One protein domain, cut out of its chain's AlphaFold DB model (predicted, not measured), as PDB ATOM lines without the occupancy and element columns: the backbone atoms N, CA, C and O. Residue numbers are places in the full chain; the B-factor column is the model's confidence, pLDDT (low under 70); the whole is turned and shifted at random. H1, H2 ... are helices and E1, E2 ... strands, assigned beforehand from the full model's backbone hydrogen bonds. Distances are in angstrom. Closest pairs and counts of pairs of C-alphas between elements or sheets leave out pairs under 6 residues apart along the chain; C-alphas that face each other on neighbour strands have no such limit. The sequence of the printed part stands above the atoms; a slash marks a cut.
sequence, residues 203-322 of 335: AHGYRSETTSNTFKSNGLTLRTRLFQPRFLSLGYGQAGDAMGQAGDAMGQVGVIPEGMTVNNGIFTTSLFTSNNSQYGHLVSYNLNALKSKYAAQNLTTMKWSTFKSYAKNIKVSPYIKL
ATOM      1  N   ALA A 203      22.369 -48.652 -10.920       68.81
ATOM      2  CA  ALA A 203      23.508 -49.268 -10.233       68.81
ATOM      3  C   ALA A 203      24.632 -49.688 -11.199       68.81
ATOM      4  O   ALA A 203      25.809 -49.595 -10.867       68.81
ATOM      5  N   HIS A 204      24.283 -50.072 -12.428       65.75
ATOM      6  CA  HIS A 204      25.242 -50.454 -13.465       65.75
ATOM      7  C   HIS A 204      25.545 -49.313 -14.444       65.75
ATOM      8  O   HIS A 204      26.118 -49.541 -15.511       65.75
ATOM      9  N   GLY A 205      25.154 -48.074 -14.124       64.50
ATOM     10  CA  GLY A 205      25.376 -46.907 -14.982       64.50
ATOM     11  C   GLY A 205      24.741 -47.045 -16.367       64.50
ATOM     12  O   GLY A 205      25.229 -46.454 -17.338       64.50
ATOM     13  N   TYR A 206      23.686 -47.862 -16.468       69.06
ATOM     14  CA  TYR A 206      22.980 -48.206 -17.699       69.06
ATOM     15  C   TYR A 206      23.874 -48.818 -18.812       69.06
ATOM     16  O   TYR A 206      23.510 -48.724 -19.980       69.06
ATOM     17  N   ARG A 207      25.068 -49.361 -18.494       73.88
ATOM     18  CA  ARG A 207      26.143 -49.778 -19.439       73.88
ATOM     19  C   ARG A 207      25.660 -50.625 -20.636       73.88
ATOM     20  O   ARG A 207      24.597 -51.227 -20.628       73.88
ATOM     21  N   SER A 208      26.452 -50.657 -21.705       78.56
ATOM     22  CA  SER A 208      26.106 -51.439 -22.899       78.56
ATOM     23  C   SER A 208      26.293 -52.933 -22.648       78.56
ATOM     24  O   SER A 208      27.265 -53.342 -22.016       78.56
ATOM     25  N   GLU A 209      25.394 -53.746 -23.196       81.19
ATOM     26  CA  GLU A 209      25.520 -55.199 -23.159       81.19
ATOM     27  C   GLU A 209      26.698 -55.668 -24.015       81.19
ATOM     28  O   GLU A 209      26.938 -55.146 -25.109       81.19
ATOM     29  N   THR A 210      27.415 -56.676 -23.519       82.62
ATOM     30  CA  THR A 210      28.601 -57.269 -24.167       82.62
ATOM     31  C   THR A 210      28.451 -58.765 -24.429       82.62
ATOM     32  O   THR A 210      29.269 -59.355 -25.134       82.62
ATOM     33  N   THR A 211      27.392 -59.386 -23.904       81.12
ATOM     34  CA  THR A 211      27.111 -60.821 -24.037       81.12
ATOM     35  C   THR A 211      25.694 -61.043 -24.558       81.12
ATOM     36  O   THR A 211      24.806 -60.229 -24.334       81.12
ATOM     37  N   SER A 212      25.484 -62.110 -25.334       83.00
ATOM     38  CA  SER A 212      24.183 -62.415 -25.943       83.00
ATOM     39  C   SER A 212      23.362 -63.310 -25.022       83.00
ATOM     40  O   SER A 212      23.907 -64.239 -24.431       83.00
ATOM     41  N   ASN A 213      22.043 -63.117 -25.004       78.06
ATOM     42  CA  ASN A 213      21.129 -64.046 -24.349       78.06
ATOM     43  C   ASN A 213      20.806 -65.213 -25.292       78.06
ATOM     44  O   ASN A 213      20.660 -65.039 -26.509       78.06
ATOM     45  N   THR A 214      20.712 -66.416 -24.728       83.25
ATOM     46  CA  THR A 214      20.210 -67.611 -25.415       83.25
ATOM     47  C   THR A 214      19.241 -68.325 -24.485       83.25
ATOM     48  O   THR A 214      19.616 -68.676 -23.371       83.25
ATOM     49  N   PHE A 215      18.021 -68.559 -24.956       80.56
ATOM     50  CA  PHE A 215      16.998 -69.308 -24.232       80.56
ATOM     51  C   PHE A 215      16.694 -70.586 -25.005       80.56
ATOM     52  O   PHE A 215      16.531 -70.543 -26.225       80.56
ATOM     53  N   LYS A 216      16.645 -71.720 -24.305       84.75
ATOM     54  CA  LYS A 216      16.327 -73.028 -24.883       84.75
ATOM     55  C   LYS A 216      15.137 -73.621 -24.142       84.75
ATOM     56  O   LYS A 216      15.163 -73.669 -22.917       84.75
ATOM     57  N   SER A 217      14.115 -74.051 -24.870       81.88
ATOM     58  CA  SER A 217      12.947 -74.736 -24.306       81.88
ATOM     59  C   SER A 217      12.246 -75.546 -25.394       81.88
ATOM     60  O   SER A 217      12.095 -75.043 -26.503       81.88
ATOM     61  N   ASN A 218      11.838 -76.785 -25.100       86.62
ATOM     62  CA  ASN A 218      11.066 -77.658 -26.002       86.62
ATOM     63  C   ASN A 218      11.606 -77.727 -27.448       86.62
ATOM     64  O   ASN A 218      10.858 -77.579 -28.409       86.62
ATOM     65  N   GLY A 219      12.924 -77.882 -27.617       87.31
ATOM     66  CA  GLY A 219      13.571 -77.934 -28.940       87.31
ATOM     67  C   GLY A 219      13.726 -76.580 -29.650       87.31
ATOM     68  O   GLY A 219      14.417 -76.495 -30.662       87.31
ATOM     69  N   LEU A 220      13.167 -75.497 -29.104       84.00
ATOM     70  CA  LEU A 220      13.333 -74.141 -29.618       84.00
ATOM     71  C   LEU A 220      14.552 -73.465 -28.991       84.00
ATOM     72  O   LEU A 220      14.823 -73.599 -27.796       84.00
ATOM     73  N   THR A 221      15.279 -72.696 -29.804       85.62
ATOM     74  CA  THR A 221      16.390 -71.852 -29.350       85.62
ATOM     75  C   THR A 221      16.151 -70.409 -29.772       85.62
ATOM     76  O   THR A 221      16.236 -70.074 -30.952       85.62
ATOM     77  N   LEU A 222      15.922 -69.532 -28.799       83.81
ATOM     78  CA  LEU A 222      15.860 -68.088 -29.003       83.81
ATOM     79  C   LEU A 222      17.237 -67.487 -28.738       83.81
ATOM     80  O   LEU A 222      17.875 -67.791 -27.731       83.81
ATOM     81  N   ARG A 223      17.707 -66.621 -29.637       85.62
ATOM     82  CA  ARG A 223      19.009 -65.949 -29.519       85.62
ATOM     83  C   ARG A 223      18.853 -64.457 -29.727       85.62
ATOM     84  O   ARG A 223      18.104 -64.024 -30.598       85.62
ATOM     85  N   THR A 224      19.641 -63.666 -29.003       84.62
ATOM     86  CA  THR A 224      19.669 -62.221 -29.231       84.62
ATOM     87  C   THR A 224      20.133 -61.893 -30.649       84.62
ATOM     88  O   THR A 224      21.232 -62.288 -31.069       84.62
ATOM     89  N   ARG A 225      19.312 -61.115 -31.363       85.81
ATOM     90  CA  ARG A 225      19.628 -60.578 -32.692       85.81
ATOM     91  C   ARG A 225      20.131 -59.135 -32.665       85.81
ATOM     92  O   ARG A 225      20.966 -58.775 -33.496       85.81
ATOM     93  N   LEU A 226      19.633 -58.337 -31.729       86.62
ATOM     94  CA  LEU A 226      19.943 -56.923 -31.559       86.62
ATOM     95  C   LEU A 226      19.739 -56.554 -30.087       86.62
ATOM     96  O   LEU A 226      18.737 -56.954 -29.501       86.62
ATOM     97  N   PHE A 227      20.660 -55.781 -29.517       83.19
ATOM     98  CA  PHE A 227      20.372 -54.972 -28.337       83.19
ATOM     99  C   PHE A 227      19.934 -53.590 -28.808       83.19
ATOM    100  O   PHE A 227      20.631 -52.961 -29.612       83.19
ATOM    101  N   GLN A 228      18.762 -53.150 -28.353       78.62
ATOM    102  CA  GLN A 228      18.207 -51.856 -28.728       78.62
ATOM    103  C   GLN A 228      19.212 -50.735 -28.412       78.62
ATOM    104  O   GLN A 228      19.860 -50.782 -27.361       78.62
ATOM    105  N   PRO A 229      19.365 -49.723 -29.288       77.38
ATOM    106  CA  PRO A 229      20.116 -48.530 -28.947       77.38
ATOM    107  C   PRO A 229      19.651 -47.940 -27.624       77.38
ATOM    108  O   PRO A 229      18.458 -47.761 -27.389       77.38
ATOM    109  N   ARG A 230      20.620 -47.619 -26.771       70.19
ATOM    110  CA  ARG A 230      20.354 -47.097 -25.433       70.19
ATOM    111  C   ARG A 230      19.678 -45.730 -25.475       70.19
ATOM    112  O   ARG A 230      18.793 -45.462 -24.676       70.19
ATOM    113  N   PHE A 231      20.081 -44.893 -26.425       73.19
ATOM    114  CA  PHE A 231      19.411 -43.636 -26.711       73.19
ATOM    115  C   PHE A 231      19.303 -43.457 -28.222       73.19
ATOM    116  O   PHE A 231      20.287 -43.617 -28.946       73.19
ATOM    117  N   LEU A 232      18.102 -43.106 -28.671       86.19
ATOM    118  CA  LEU A 232      17.811 -42.616 -30.021       86.19
ATOM    119  C   LEU A 232      17.457 -41.129 -29.996       86.19
ATOM    120  O   LEU A 232      16.855 -40.600 -30.914       86.19
ATOM    121  N   SER A 233      17.818 -40.442 -28.925       83.44
ATOM    122  CA  SER A 233      17.635 -39.011 -28.747       83.44
ATOM    123  C   SER A 233      18.697 -38.509 -27.781       83.44
ATOM    124  O   SER A 233      19.491 -39.278 -27.236       83.44
ATOM    125  N   LEU A 234      18.719 -37.205 -27.543       79.06
ATOM    126  CA  LEU A 234      19.393 -36.669 -26.369       79.06
ATOM    127  C   LEU A 234      18.802 -37.258 -25.078       79.06
ATOM    128  O   LEU A 234      17.664 -37.733 -25.065       79.06
ATOM    129  N   GLY A 235      19.594 -37.225 -24.003       67.88
ATOM    130  CA  GLY A 235      19.166 -37.728 -22.701       67.88
ATOM    131  C   GLY A 235      18.004 -36.924 -22.110       67.88
ATOM    132  O   GLY A 235      17.723 -35.798 -22.533       67.88
ATOM    133  N   TYR A 236      17.361 -37.498 -21.087       64.50
ATOM    134  CA  TYR A 236      16.303 -36.824 -20.325       64.50
ATOM    135  C   TYR A 236      16.763 -35.435 -19.850       64.50
ATOM    136  O   TYR A 236      17.887 -35.278 -19.371       64.50
ATOM    137  N   GLY A 237      15.918 -34.414 -20.026       61.66
ATOM    138  CA  GLY A 237      16.227 -33.026 -19.655       61.66
ATOM    139  C   GLY A 237      17.050 -32.227 -20.675       61.66
ATOM    140  O   GLY A 237      17.193 -31.015 -20.519       61.66
ATOM    141  N   GLN A 238      17.597 -32.871 -21.716       63.38
ATOM    142  CA  GLN A 238      18.462 -32.224 -22.717       63.38
ATOM    143  C   GLN A 238      17.745 -31.886 -24.034       63.38
ATOM    144  O   GLN A 238      18.159 -30.960 -24.745       63.38
ATOM    145  N   ALA A 239      16.705 -32.650 -24.364       59.50
ATOM    146  CA  ALA A 239      15.616 -32.231 -25.243       59.50
ATOM    147  C   ALA A 239      14.675 -31.296 -24.468       59.50
ATOM    148  O   ALA A 239      14.855 -31.165 -23.261       59.50
ATOM    149  N   GLY A 240      13.726 -30.633 -25.132       50.22
ATOM    150  CA  GLY A 240      12.707 -29.702 -24.604       50.22
ATOM    151  C   GLY A 240      11.820 -30.179 -23.447       50.22
ATOM    152  O   GLY A 240      10.747 -29.632 -23.262       50.22
ATOM    153  N   ASP A 241      12.278 -31.129 -22.642       51.00
ATOM    154  CA  ASP A 241      11.460 -32.019 -21.850       51.00
ATOM    155  C   ASP A 241      11.884 -31.880 -20.381       51.00
ATOM    156  O   ASP A 241      13.035 -32.104 -20.003       51.00
ATOM    157  N   ALA A 242      10.992 -31.371 -19.542       36.84
ATOM    158  CA  ALA A 242      10.924 -31.701 -18.122       36.84
ATOM    159  C   ALA A 242       9.452 -32.034 -17.876       36.84
ATOM    160  O   ALA A 242       8.587 -31.366 -18.431       36.84
ATOM    161  N   MET A 243       9.192 -33.106 -17.130       37.91
ATOM    162  CA  MET A 243       7.855 -33.638 -16.857       37.91
ATOM    163  C   MET A 243       6.804 -32.538 -16.636       37.91
ATOM    164  O   MET A 243       6.979 -31.700 -15.757       37.91
ATOM    165  N   GLY A 244       5.696 -32.578 -17.383       39.09
ATOM    166  CA  GLY A 244       4.533 -31.760 -17.033       39.09
ATOM    167  C   GLY A 244       3.417 -31.665 -18.066       39.09
ATOM    168  O   GLY A 244       2.256 -31.643 -17.675       39.09
ATOM    169  N   GLN A 245       3.705 -31.637 -19.370       37.91
ATOM    170  CA  GLN A 245       2.648 -31.530 -20.386       37.91
ATOM    171  C   GLN A 245       2.978 -32.333 -21.644       37.91
ATOM    172  O   GLN A 245       4.132 -32.431 -22.049       37.91
ATOM    173  N   ALA A 246       1.945 -32.876 -22.297       38.03
ATOM    174  CA  ALA A 246       2.000 -33.767 -23.466       38.03
ATOM    175  C   ALA A 246       2.649 -33.177 -24.750       38.03
ATOM    176  O   ALA A 246       2.449 -33.697 -25.840       38.03
ATOM    177  N   GLY A 247       3.415 -32.088 -24.645       45.06
ATOM    178  CA  GLY A 247       4.230 -31.504 -25.718       45.06
ATOM    179  C   GLY A 247       5.729 -31.582 -25.471       45.06
ATOM    180  O   GLY A 247       6.503 -31.485 -26.419       45.06
ATOM    181  N   ASP A 248       6.121 -31.827 -24.228       55.09
ATOM    182  CA  ASP A 248       7.501 -31.780 -23.755       55.09
ATOM    183  C   ASP A 248       8.050 -33.209 -23.621       55.09
ATOM    184  O   ASP A 248       8.722 -33.542 -22.654       55.09
ATOM    185  N   ALA A 249       7.661 -34.095 -24.542       67.81
ATOM    186  CA  ALA A 249       8.190 -35.458 -24.682       67.81
ATOM    187  C   ALA A 249       8.484 -35.821 -26.149       67.81
ATOM    188  O   ALA A 249       9.039 -36.879 -26.429       67.81
ATOM    189  N   MET A 250       8.131 -34.946 -27.104       77.12
ATOM    190  CA  MET A 250       8.231 -35.226 -28.544       77.12
ATOM    191  C   MET A 250       9.678 -35.440 -29.014       77.12
ATOM    192  O   MET A 250       9.923 -35.940 -30.113       77.12
ATOM    193  N   GLY A 251      10.648 -34.954 -28.237       77.56
ATOM    194  CA  GLY A 251      12.073 -35.100 -28.516       77.56
ATOM    195  C   GLY A 251      12.685 -36.371 -27.958       77.56
ATOM    196  O   GLY A 251      13.753 -36.765 -28.433       77.56
ATOM    197  N   GLN A 252      12.026 -37.003 -26.993       84.44
ATOM    198  CA  GLN A 252      12.544 -38.118 -26.224       84.44
ATOM    199  C   GLN A 252      12.053 -39.441 -26.809       84.44
ATOM    200  O   GLN A 252      10.899 -39.829 -26.636       84.44
ATOM    201  N   VAL A 253      12.963 -40.197 -27.421       86.38
ATOM    202  CA  VAL A 253      12.645 -41.580 -27.779       86.38
ATOM    203  C   VAL A 253      12.719 -42.421 -26.514       86.38
ATOM    204  O   VAL A 253      13.744 -42.465 -25.831       86.38
ATOM    205  N   GLY A 254      11.593 -43.050 -26.193       80.00
ATOM    206  CA  GLY A 254      11.434 -43.897 -25.028       80.00
ATOM    207  C   GLY A 254      12.313 -45.145 -25.029       80.00
ATOM    208  O   GLY A 254      13.003 -45.467 -25.995       80.00
ATOM    209  N   VAL A 255      12.250 -45.878 -23.924       78.75
ATOM    210  CA  VAL A 255      13.022 -47.117 -23.708       78.75
ATOM    211  C   VAL A 255      12.132 -48.284 -23.290       78.75
ATOM    212  O   VAL A 255      12.628 -49.364 -22.984       78.75
ATOM    213  N   ILE A 256      10.820 -48.051 -23.244       80.19
ATOM    214  CA  ILE A 256       9.811 -49.013 -22.815       80.19
ATOM    215  C   ILE A 256       9.109 -49.519 -24.076       80.19
ATOM    216  O   ILE A 256       8.340 -48.759 -24.668       80.19
ATOM    217  N   PRO A 257       9.412 -50.743 -24.537       84.50
ATOM    218  CA  PRO A 257       8.706 -51.347 -25.653       84.50
ATOM    219  C   PRO A 257       7.394 -51.991 -25.196       84.50
ATOM    220  O   PRO A 257       7.387 -52.695 -24.190       84.50
ATOM    221  N   GLU A 258       6.304 -51.800 -25.946       82.50
ATOM    222  CA  GLU A 258       5.000 -52.429 -25.634       82.50
ATOM    223  C   GLU A 258       4.374 -53.211 -26.800       82.50
ATOM    224  O   GLU A 258       3.367 -53.884 -26.618       82.50
ATOM    225  N   GLY A 259       4.981 -53.183 -27.985       83.88
ATOM    226  CA  GLY A 259       4.530 -53.948 -29.142       83.88
ATOM    227  C   GLY A 259       5.636 -54.042 -30.179       83.88
ATOM    228  O   GLY A 259       6.425 -53.109 -30.325       83.88
ATOM    229  N   MET A 260       5.714 -55.168 -30.887       87.56
ATOM    230  CA  MET A 260       6.731 -55.380 -31.912       87.56
ATOM    231  C   MET A 260       6.227 -56.186 -33.097       87.56
ATOM    232  O   MET A 260       5.335 -57.016 -32.967       87.56
ATOM    233  N   THR A 261       6.870 -55.978 -34.239       89.69
ATOM    234  CA  THR A 261       6.642 -56.742 -35.458       89.69
ATOM    235  C   THR A 261       7.948 -56.910 -36.224       89.69
ATOM    236  O   THR A 261       8.861 -56.085 -36.114       89.69
ATOM    237  N   VAL A 262       8.071 -58.006 -36.971       89.94
ATOM    238  CA  VAL A 262       9.218 -58.260 -37.845       89.94
ATOM    239  C   VAL A 262       8.707 -58.717 -39.198       89.94
ATOM    240  O   VAL A 262       8.064 -59.757 -39.290       89.94
ATOM    241  N   ASN A 263       9.068 -57.990 -40.252       90.00
ATOM    242  CA  ASN A 263       8.790 -58.388 -41.626       90.00
ATOM    243  C   ASN A 263      10.019 -58.145 -42.506       90.00
ATOM    244  O   ASN A 263      10.614 -57.069 -42.467       90.00
ATOM    245  N   ASN A 264      10.438 -59.154 -43.275       90.00
ATOM    246  CA  ASN A 264      11.572 -59.084 -44.208       90.00
ATOM    247  C   ASN A 264      12.865 -58.504 -43.596       90.00
ATOM    248  O   ASN A 264      13.632 -57.784 -44.239       90.00
ATOM    249  N   GLY A 265      13.122 -58.819 -42.322       90.88
ATOM    250  CA  GLY A 265      14.281 -58.327 -41.572       90.88
ATOM    251  C   GLY A 265      14.169 -56.877 -41.089       90.88
ATOM    252  O   GLY A 265      15.143 -56.351 -40.553       90.88
ATOM    253  N   ILE A 266      13.011 -56.232 -41.236       92.88
ATOM    254  CA  ILE A 266      12.684 -54.962 -40.587       92.88
ATOM    255  C   ILE A 266      11.977 -55.271 -39.274       92.88
ATOM    256  O   ILE A 266      10.863 -55.782 -39.274       92.88
ATOM    257  N   PHE A 267      12.641 -54.981 -38.161       92.62
ATOM    258  CA  PHE A 267      12.056 -55.056 -36.827       92.62
ATOM    259  C   PHE A 267      11.527 -53.681 -36.440       92.62
ATOM    260  O   PHE A 267      12.319 -52.743 -36.392       92.62
ATOM    261  N   THR A 268      10.236 -53.564 -36.146       93.00
ATOM    262  CA  THR A 268       9.612 -52.334 -35.646       93.00
ATOM    263  C   THR A 268       9.079 -52.569 -34.241       93.00
ATOM    264  O   THR A 268       8.467 -53.601 -33.978       93.00
ATOM    265  N   THR A 269       9.302 -51.614 -33.343       91.44
ATOM    266  CA  THR A 269       8.748 -51.618 -31.984       91.44
ATOM    267  C   THR A 269       8.208 -50.243 -31.633       91.44
ATOM    268  O   THR A 269       8.776 -49.231 -32.044       91.44
ATOM    269  N   SER A 270       7.138 -50.195 -30.848       90.69
ATOM    270  CA  SER A 270       6.733 -48.969 -30.161       90.69
ATOM    271  C   SER A 270       7.688 -48.698 -29.001       90.69
ATOM    272  O   SER A 270       8.206 -49.644 -28.409       90.69
ATOM    273  N   LEU A 271       7.963 -47.428 -28.703       88.25
ATOM    274  CA  LEU A 271       8.807 -46.993 -27.591       88.25
ATOM    275  C   LEU A 271       8.179 -45.818 -26.847       88.25
ATOM    276  O   LEU A 271       7.967 -44.742 -27.415       88.25
ATOM    277  N   PHE A 272       7.972 -46.023 -25.549       84.38
ATOM    278  CA  PHE A 272       7.347 -45.070 -24.640       84.38
ATOM    279  C   PHE A 272       8.335 -44.546 -23.601       84.38
ATOM    280  O   PHE A 272       9.284 -45.223 -23.186       84.38
ATOM    281  N   THR A 273       8.125 -43.299 -23.189       80.00
ATOM    282  CA  THR A 273       8.925 -42.636 -22.153       80.00
ATOM    283  C   THR A 273       8.471 -43.011 -20.742       80.00
ATOM    284  O   THR A 273       9.265 -42.897 -19.810       80.00
ATOM    285  N   SER A 274       7.228 -43.484 -20.585       78.56
ATOM    286  CA  SER A 274       6.655 -44.001 -19.339       78.56
ATOM    287  C   SER A 274       5.544 -45.025 -19.620       78.56
ATOM    288  O   SER A 274       4.929 -44.983 -20.683       78.56
ATOM    289  N   ASN A 275       5.250 -45.887 -18.640       76.00
ATOM    290  CA  ASN A 275       4.196 -46.916 -18.718       76.00
ATOM    291  C   ASN A 275       2.766 -46.356 -18.821       76.00
ATOM    292  O   ASN A 275       1.840 -47.119 -19.046       76.00
ATOM    293  N   ASN A 276       2.576 -45.052 -18.602       80.38
ATOM    294  CA  ASN A 276       1.264 -44.398 -18.676       80.38
ATOM    295  C   ASN A 276       1.142 -43.518 -19.932       80.38
ATOM    296  O   ASN A 276       0.158 -42.791 -20.098       80.38
ATOM    297  N   SER A 277       2.174 -43.496 -20.785       81.56
ATOM    298  CA  SER A 277       2.183 -42.657 -21.976       81.56
ATOM    299  C   SER A 277       1.365 -43.287 -23.089       81.56
ATOM    300  O   SER A 277       1.698 -44.338 -23.613       81.56
ATOM    301  N   GLN A 278       0.341 -42.575 -23.536       85.00
ATOM    302  CA  GLN A 278      -0.470 -42.977 -24.685       85.00
ATOM    303  C   GLN A 278       0.175 -42.658 -26.042       85.00
ATOM    304  O   GLN A 278      -0.328 -43.073 -27.090       85.00
ATOM    305  N   TYR A 279       1.251 -41.874 -26.018       87.56
ATOM    306  CA  TYR A 279       1.999 -41.438 -27.186       87.56
ATOM    307  C   TYR A 279       3.438 -41.933 -27.085       87.56
ATOM    308  O   TYR A 279       4.011 -42.027 -25.994       87.56
ATOM    309  N   GLY A 280       4.030 -42.221 -28.233       88.88
ATOM    310  CA  GLY A 280       5.394 -42.711 -28.316       88.88
ATOM    311  C   GLY A 280       5.933 -42.615 -29.729       88.88
ATOM    312  O   GLY A 280       5.398 -41.899 -30.578       88.88
ATOM    313  N   HIS A 281       7.007 -43.357 -29.969       91.75
ATOM    314  CA  HIS A 281       7.619 -43.478 -31.284       91.75
ATOM    315  C   HIS A 281       7.552 -44.925 -31.751       91.75
ATOM    316  O   HIS A 281       7.845 -45.839 -30.981       91.75
ATOM    317  N   LEU A 282       7.240 -45.135 -33.024       93.44
ATOM    318  CA  LEU A 282       7.599 -46.366 -33.707       93.44
ATOM    319  C   LEU A 282       9.061 -46.262 -34.119       93.44
ATOM    320  O   LEU A 282       9.485 -45.272 -34.721       93.44
ATOM    321  N   VAL A 283       9.833 -47.292 -33.798       94.25
ATOM    322  CA  VAL A 283      11.226 -47.382 -34.205       94.25
ATOM    323  C   VAL A 283      11.461 -48.653 -34.984       94.25
ATOM    324  O   VAL A 283      11.262 -49.752 -34.470       94.25
ATOM    325  N   SER A 284      11.944 -48.482 -36.211       94.50
ATOM    326  CA  SER A 284      12.282 -49.570 -37.117       94.50
ATOM    327  C   SER A 284      13.789 -49.729 -37.265       94.50
ATOM    328  O   SER A 284      14.524 -48.760 -37.461       94.50
ATOM    329  N   TYR A 285      14.238 -50.976 -37.269       94.12
ATOM    330  CA  TYR A 285      15.621 -51.390 -37.428       94.12
ATOM    331  C   TYR A 285      15.722 -52.362 -38.597       94.12
ATOM    332  O   TYR A 285      15.112 -53.431 -38.584       94.12
ATOM    333  N   ASN A 286      16.543 -52.034 -39.595       94.19
ATOM    334  CA  ASN A 286      16.874 -52.982 -40.653       94.19
ATOM    335  C   ASN A 286      17.924 -53.983 -40.148       94.19
ATOM    336  O   ASN A 286      19.134 -53.744 -40.228       94.19
ATOM    337  N   LEU A 287      17.463 -55.125 -39.641       92.56
ATOM    338  CA  LEU A 287      18.314 -56.172 -39.089       92.56
ATOM    339  C   LEU A 287      19.279 -56.729 -40.142       92.56
ATOM    340  O   LEU A 287      20.419 -57.042 -39.803       92.56
ATOM    341  N   ASN A 288      18.897 -56.784 -41.421       92.81
ATOM    342  CA  ASN A 288      19.774 -57.271 -42.496       92.81
ATOM    343  C   ASN A 288      21.020 -56.384 -42.677       92.81
ATOM    344  O   ASN A 288      22.104 -56.868 -43.031       92.81
ATOM    345  N   ALA A 289      20.888 -55.089 -42.385       92.94
ATOM    346  CA  ALA A 289      21.972 -54.120 -42.483       92.94
ATOM    347  C   ALA A 289      22.754 -53.933 -41.171       92.94
ATOM    348  O   ALA A 289      23.952 -53.649 -41.215       92.94
ATOM    349  N   LEU A 290      22.119 -54.112 -40.009       89.69
ATOM    350  CA  LEU A 290      22.777 -54.009 -38.703       89.69
ATOM    351  C   LEU A 290      23.602 -55.272 -38.405       89.69
ATOM    352  O   LEU A 290      23.072 -56.329 -38.047       89.69
ATOM    353  N   LYS A 291      24.927 -55.152 -38.567       82.94
ATOM    354  CA  LYS A 291      25.869 -56.286 -38.507       82.94
ATOM    355  C   LYS A 291      26.321 -56.664 -37.096       82.94
ATOM    356  O   LYS A 291      26.591 -57.830 -36.842       82.94
ATOM    357  N   SER A 292      26.388 -55.708 -36.173       86.31
ATOM    358  CA  SER A 292      26.760 -55.965 -34.775       86.31
ATOM    359  C   SER A 292      25.564 -55.827 -33.842       86.31
ATOM    360  O   SER A 292      24.913 -54.780 -33.815       86.31
ATOM    361  N   LYS A 293      25.351 -56.875 -33.036       83.88
ATOM    362  CA  LYS A 293      24.329 -56.953 -31.982       83.88
ATOM    363  C   LYS A 293      24.518 -55.882 -30.910       83.88
ATOM    364  O   LYS A 293      23.534 -55.414 -30.354       83.88
ATOM    365  N   TYR A 294      25.775 -55.516 -30.638       85.12
ATOM    366  CA  TYR A 294      26.153 -54.647 -29.525       85.12
ATOM    367  C   TYR A 294      26.435 -53.209 -29.955       85.12
ATOM    368  O   TYR A 294      26.159 -52.287 -29.193       85.12
ATOM    369  N   ALA A 295      26.973 -52.995 -31.162       83.56
ATOM    370  CA  ALA A 295      27.435 -51.670 -31.585       83.56
ATOM    371  C   ALA A 295      26.299 -50.639 -31.660       83.56
ATOM    372  O   ALA A 295      26.532 -49.462 -31.396       83.56
ATOM    373  N   ALA A 296      25.077 -51.084 -31.970       83.06
ATOM    374  CA  ALA A 296      23.894 -50.227 -32.022       83.06
ATOM    375  C   ALA A 296      23.604 -49.531 -30.679       83.06
ATOM    376  O   ALA A 296      23.015 -48.460 -30.668       83.06
ATOM    377  N   GLN A 297      24.083 -50.071 -29.555       81.56
ATOM    378  CA  GLN A 297      23.933 -49.453 -28.233       81.56
ATOM    379  C   GLN A 297      24.717 -48.139 -28.081       81.56
ATOM    380  O   GLN A 297      24.372 -47.327 -27.229       81.56
ATOM    381  N   ASN A 298      25.736 -47.903 -28.921       81.00
ATOM    382  CA  ASN A 298      26.705 -46.809 -28.783       81.00
ATOM    383  C   ASN A 298      26.679 -45.820 -29.969       81.00
ATOM    384  O   ASN A 298      27.733 -45.387 -30.446       81.00
ATOM    385  N   LEU A 299      25.496 -45.467 -30.491       85.44
ATOM    386  CA  LEU A 299      25.357 -44.552 -31.646       85.44
ATOM    387  C   LEU A 299      26.079 -43.209 -31.446       85.44
ATOM    388  O   LEU A 299      26.686 -42.669 -32.378       85.44
ATOM    389  N   THR A 300      26.076 -42.699 -30.215       83.56
ATOM    390  CA  THR A 300      26.630 -41.385 -29.869       83.56
ATOM    391  C   THR A 300      28.159 -41.339 -29.898       83.56
ATOM    392  O   THR A 300      28.720 -40.311 -30.275       83.56
ATOM    393  N   THR A 301      28.844 -42.442 -29.577       83.50
ATOM    394  CA  THR A 301      30.312 -42.485 -29.410       83.50
ATOM    395  C   THR A 301      31.050 -43.298 -30.475       83.50
ATOM    396  O   THR A 301      32.273 -43.240 -30.553       83.50
ATOM    397  N   MET A 302      30.346 -44.033 -31.343       87.69
ATOM    398  CA  MET A 302      30.992 -44.830 -32.398       87.69
ATOM    399  C   MET A 302      31.752 -43.975 -33.433       87.69
ATOM    400  O   MET A 302      31.545 -42.766 -33.548       87.69
ATOM    401  N   LYS A 303      32.609 -44.587 -34.259       91.88
ATOM    402  CA  LYS A 303      33.266 -43.881 -35.377       91.88
ATOM    403  C   LYS A 303      32.228 -43.328 -36.364       91.88
ATOM    404  O   LYS A 303      31.182 -43.937 -36.585       91.88
ATOM    405  N   TRP A 304      32.525 -42.181 -36.981       92.50
ATOM    406  CA  TRP A 304      31.580 -41.464 -37.851       92.50
ATOM    407  C   TRP A 304      31.053 -42.308 -39.025       92.50
ATOM    408  O   TRP A 304      29.853 -42.315 -39.303       92.50
ATOM    409  N   SER A 305      31.932 -43.049 -39.707       92.44
ATOM    410  CA  SER A 305      31.555 -43.926 -40.824       92.44
ATOM    411  C   SER A 305      30.584 -45.028 -40.389       92.44
ATOM    412  O   SER A 305      29.583 -45.264 -41.071       92.44
ATOM    413  N   THR A 306      30.835 -45.641 -39.230       91.62
ATOM    414  CA  THR A 306      29.962 -46.648 -38.617       91.62
ATOM    415  C   THR A 306      28.612 -46.049 -38.243       91.62
ATOM    416  O   THR A 306      27.588 -46.602 -38.634       91.62
ATOM    417  N   PHE A 307      28.597 -44.880 -37.592       92.88
ATOM    418  CA  PHE A 307      27.363 -44.163 -37.253       92.88
ATOM    419  C   PHE A 307      26.507 -43.899 -38.475       92.88
ATOM    420  O   PHE A 307      25.352 -44.304 -38.508       92.88
ATOM    421  N   LYS A 308      27.085 -43.311 -39.522       94.38
ATOM    422  CA  LYS A 308      26.373 -43.049 -40.776       94.38
ATOM    423  C   LYS A 308      25.775 -44.326 -41.380       94.38
ATOM    424  O   LYS A 308      24.683 -44.288 -41.940       94.38
ATOM    425  N   SER A 309      26.483 -45.454 -41.288       93.06
ATOM    426  CA  SER A 309      25.987 -46.743 -41.784       93.06
ATOM    427  C   SER A 309      24.865 -47.330 -40.926       93.06
ATOM    428  O   SER A 309      24.016 -48.040 -41.458       93.06
ATOM    429  N   TYR A 310      24.856 -47.058 -39.623       92.56
ATOM    430  CA  TYR A 310      23.816 -47.516 -38.702       92.56
ATOM    431  C   TYR A 310      22.583 -46.613 -38.767       92.56
ATOM    432  O   TYR A 310      21.496 -47.113 -39.030       92.56
ATOM    433  N   ALA A 311      22.756 -45.297 -38.634       92.81
ATOM    434  CA  ALA A 311      21.675 -44.311 -38.621       92.81
ATOM    435  C   ALA A 311      20.782 -44.392 -39.872       92.81
ATOM    436  O   ALA A 311      19.566 -44.348 -39.764       92.81
ATOM    437  N   LYS A 312      21.350 -44.642 -41.064       94.81
ATOM    438  CA  LYS A 312      20.549 -44.811 -42.297       94.81
ATOM    439  C   LYS A 312      19.599 -46.021 -42.282       94.81
ATOM    440  O   LYS A 312      18.757 -46.143 -43.167       94.81
ATOM    441  N   ASN A 313      19.800 -46.947 -41.346       94.88
ATOM    442  CA  ASN A 313      19.070 -48.205 -41.194       94.88
ATOM    443  C   ASN A 313      18.193 -48.229 -39.935       94.88
ATOM    444  O   ASN A 313      17.628 -49.276 -39.609       94.88
ATOM    445  N   ILE A 314      18.104 -47.097 -39.239       94.44
ATOM    446  CA  ILE A 314      17.226 -46.876 -38.099       94.44
ATOM    447  C   ILE A 314      16.235 -45.794 -38.518       94.44
ATOM    448  O   ILE A 314      16.618 -44.782 -39.106       94.44
ATOM    449  N   LYS A 315      14.951 -46.036 -38.277       95.44
ATOM    450  CA  LYS A 315      13.891 -45.062 -38.525       95.44
ATOM    451  C   LYS A 315      13.139 -44.820 -37.231       95.44
ATOM    452  O   LYS A 315      12.814 -45.781 -36.549       95.44
ATOM    453  N   VAL A 316      12.856 -43.567 -36.928       95.00
ATOM    454  CA  VAL A 316      12.071 -43.128 -35.780       95.00
ATOM    455  C   VAL A 316      10.900 -42.328 -36.333       95.00
ATOM    456  O   VAL A 316      11.096 -41.376 -37.092       95.00
ATOM    457  N   SER A 317       9.677 -42.737 -36.010       93.69
ATOM    458  CA  SER A 317       8.486 -41.971 -36.372       93.69
ATOM    459  C   SER A 317       8.449 -40.646 -35.608       93.69
ATOM    460  O   SER A 317       9.088 -40.509 -34.562       93.69
ATOM    461  N   PRO A 318       7.636 -39.675 -36.042       92.00
ATOM    462  CA  PRO A 318       7.197 -38.606 -35.155       92.00
ATOM    463  C   PRO A 318       6.541 -39.153 -33.875       92.00
ATOM    464  O   PRO A 318       6.208 -40.339 -33.785       92.00
ATOM    465  N   TYR A 319       6.355 -38.273 -32.894       88.88
ATOM    466  CA  TYR A 319       5.642 -38.591 -31.661       88.88
ATOM    467  C   TYR A 319       4.139 -38.669 -31.939       88.88
ATOM    468  O   TYR A 319       3.505 -37.643 -32.184       88.88
ATOM    469  N   ILE A 320       3.591 -39.882 -31.929       88.75
ATOM    470  CA  ILE A 320       2.217 -40.179 -32.355       88.75
ATOM    471  C   ILE A 320       1.449 -40.930 -31.272       88.75
ATOM    472  O   ILE A 320       2.045 -41.522 -30.368       88.75
ATOM    473  N   LYS A 321       0.115 -40.890 -31.355       87.75
ATOM    474  CA  LYS A 321      -0.765 -41.680 -30.491       87.75
ATOM    475  C   LYS A 321      -0.607 -43.156 -30.863       87.75
ATOM    476  O   LYS A 321      -0.816 -43.517 -32.015       87.75
ATOM    477  N   LEU A 322      -0.243 -43.993 -29.894       85.69
ATOM    478  CA  LEU A 322      -0.064 -45.440 -30.090       85.69
ATOM    479  C   LEU A 322      -0.996 -46.280 -29.204       85.69
ATOM    480  O   LEU A 322      -1.309 -47.413 -29.556       85.69
TER     481      LEU A 322
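AT A GLANCE: This is residues 203 to 322 of the 335 residues of an uncharacterized protein of Lactobacillus helveticus CIRM-BIA 953 (UniProt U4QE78). With little regular structure, this is a small sheet, E3 E4 E5 E6, among long loops, with two short helices off it and a hairpin, E1 and E2, whose tip, residues 216 to 221, sticks out. The printed part has 120 residues, 41 in named elements, ordered E1 E2 E3 E4 E5 H1 H2 E6, class mixed. Both sheets are antiparallel. It is compact, radius of gyration of the C-alphas 15.4 A, spanning 48 by 37 by 35 A.

IN THESE COORDINATES: Find C-alpha 279 at (1.999, -41.438, -27.186); E5, residues 279 to 286, runs 23.1 A. Look next for E4, 266 to 271, 15.7 A; E3, 260 to 263; and E6, 314 to 316, ending at (12.071, -43.128, -35.780). Then find E1, 214 to 217; E2, 220 to 223; H1, 295 to 298; H2, 304 to 311.

HOW THE PARTS SIT: E3, E4 and E5 form a meander, antiparallel neighbours in turn: N 261 and O 268, N 267 and O 285 are each 2.9 A apart. Beside E5, edge strand E6 has N 315 and O 284 at 2.9 A; in hairpin E1 and E2, N 215 and O 222 are 2.9 A apart. Neither helix is on the sheet; H1 and H2 are close but not clearly touching, closest C-alphas Ala 296 and Tyr 310, 7.2 A. In H2 every O i to N i+4 pair is within hydrogen-bond range; H1 is too short for one.

THE WHOLE: The farthest C-alphas, Gly 219 and Gly 244, are 48.5 A apart. The printed part has no cut; E2 to E3 is a long link. Look for pLDDT under 70 at residues 203 to 206 and 235 to 249.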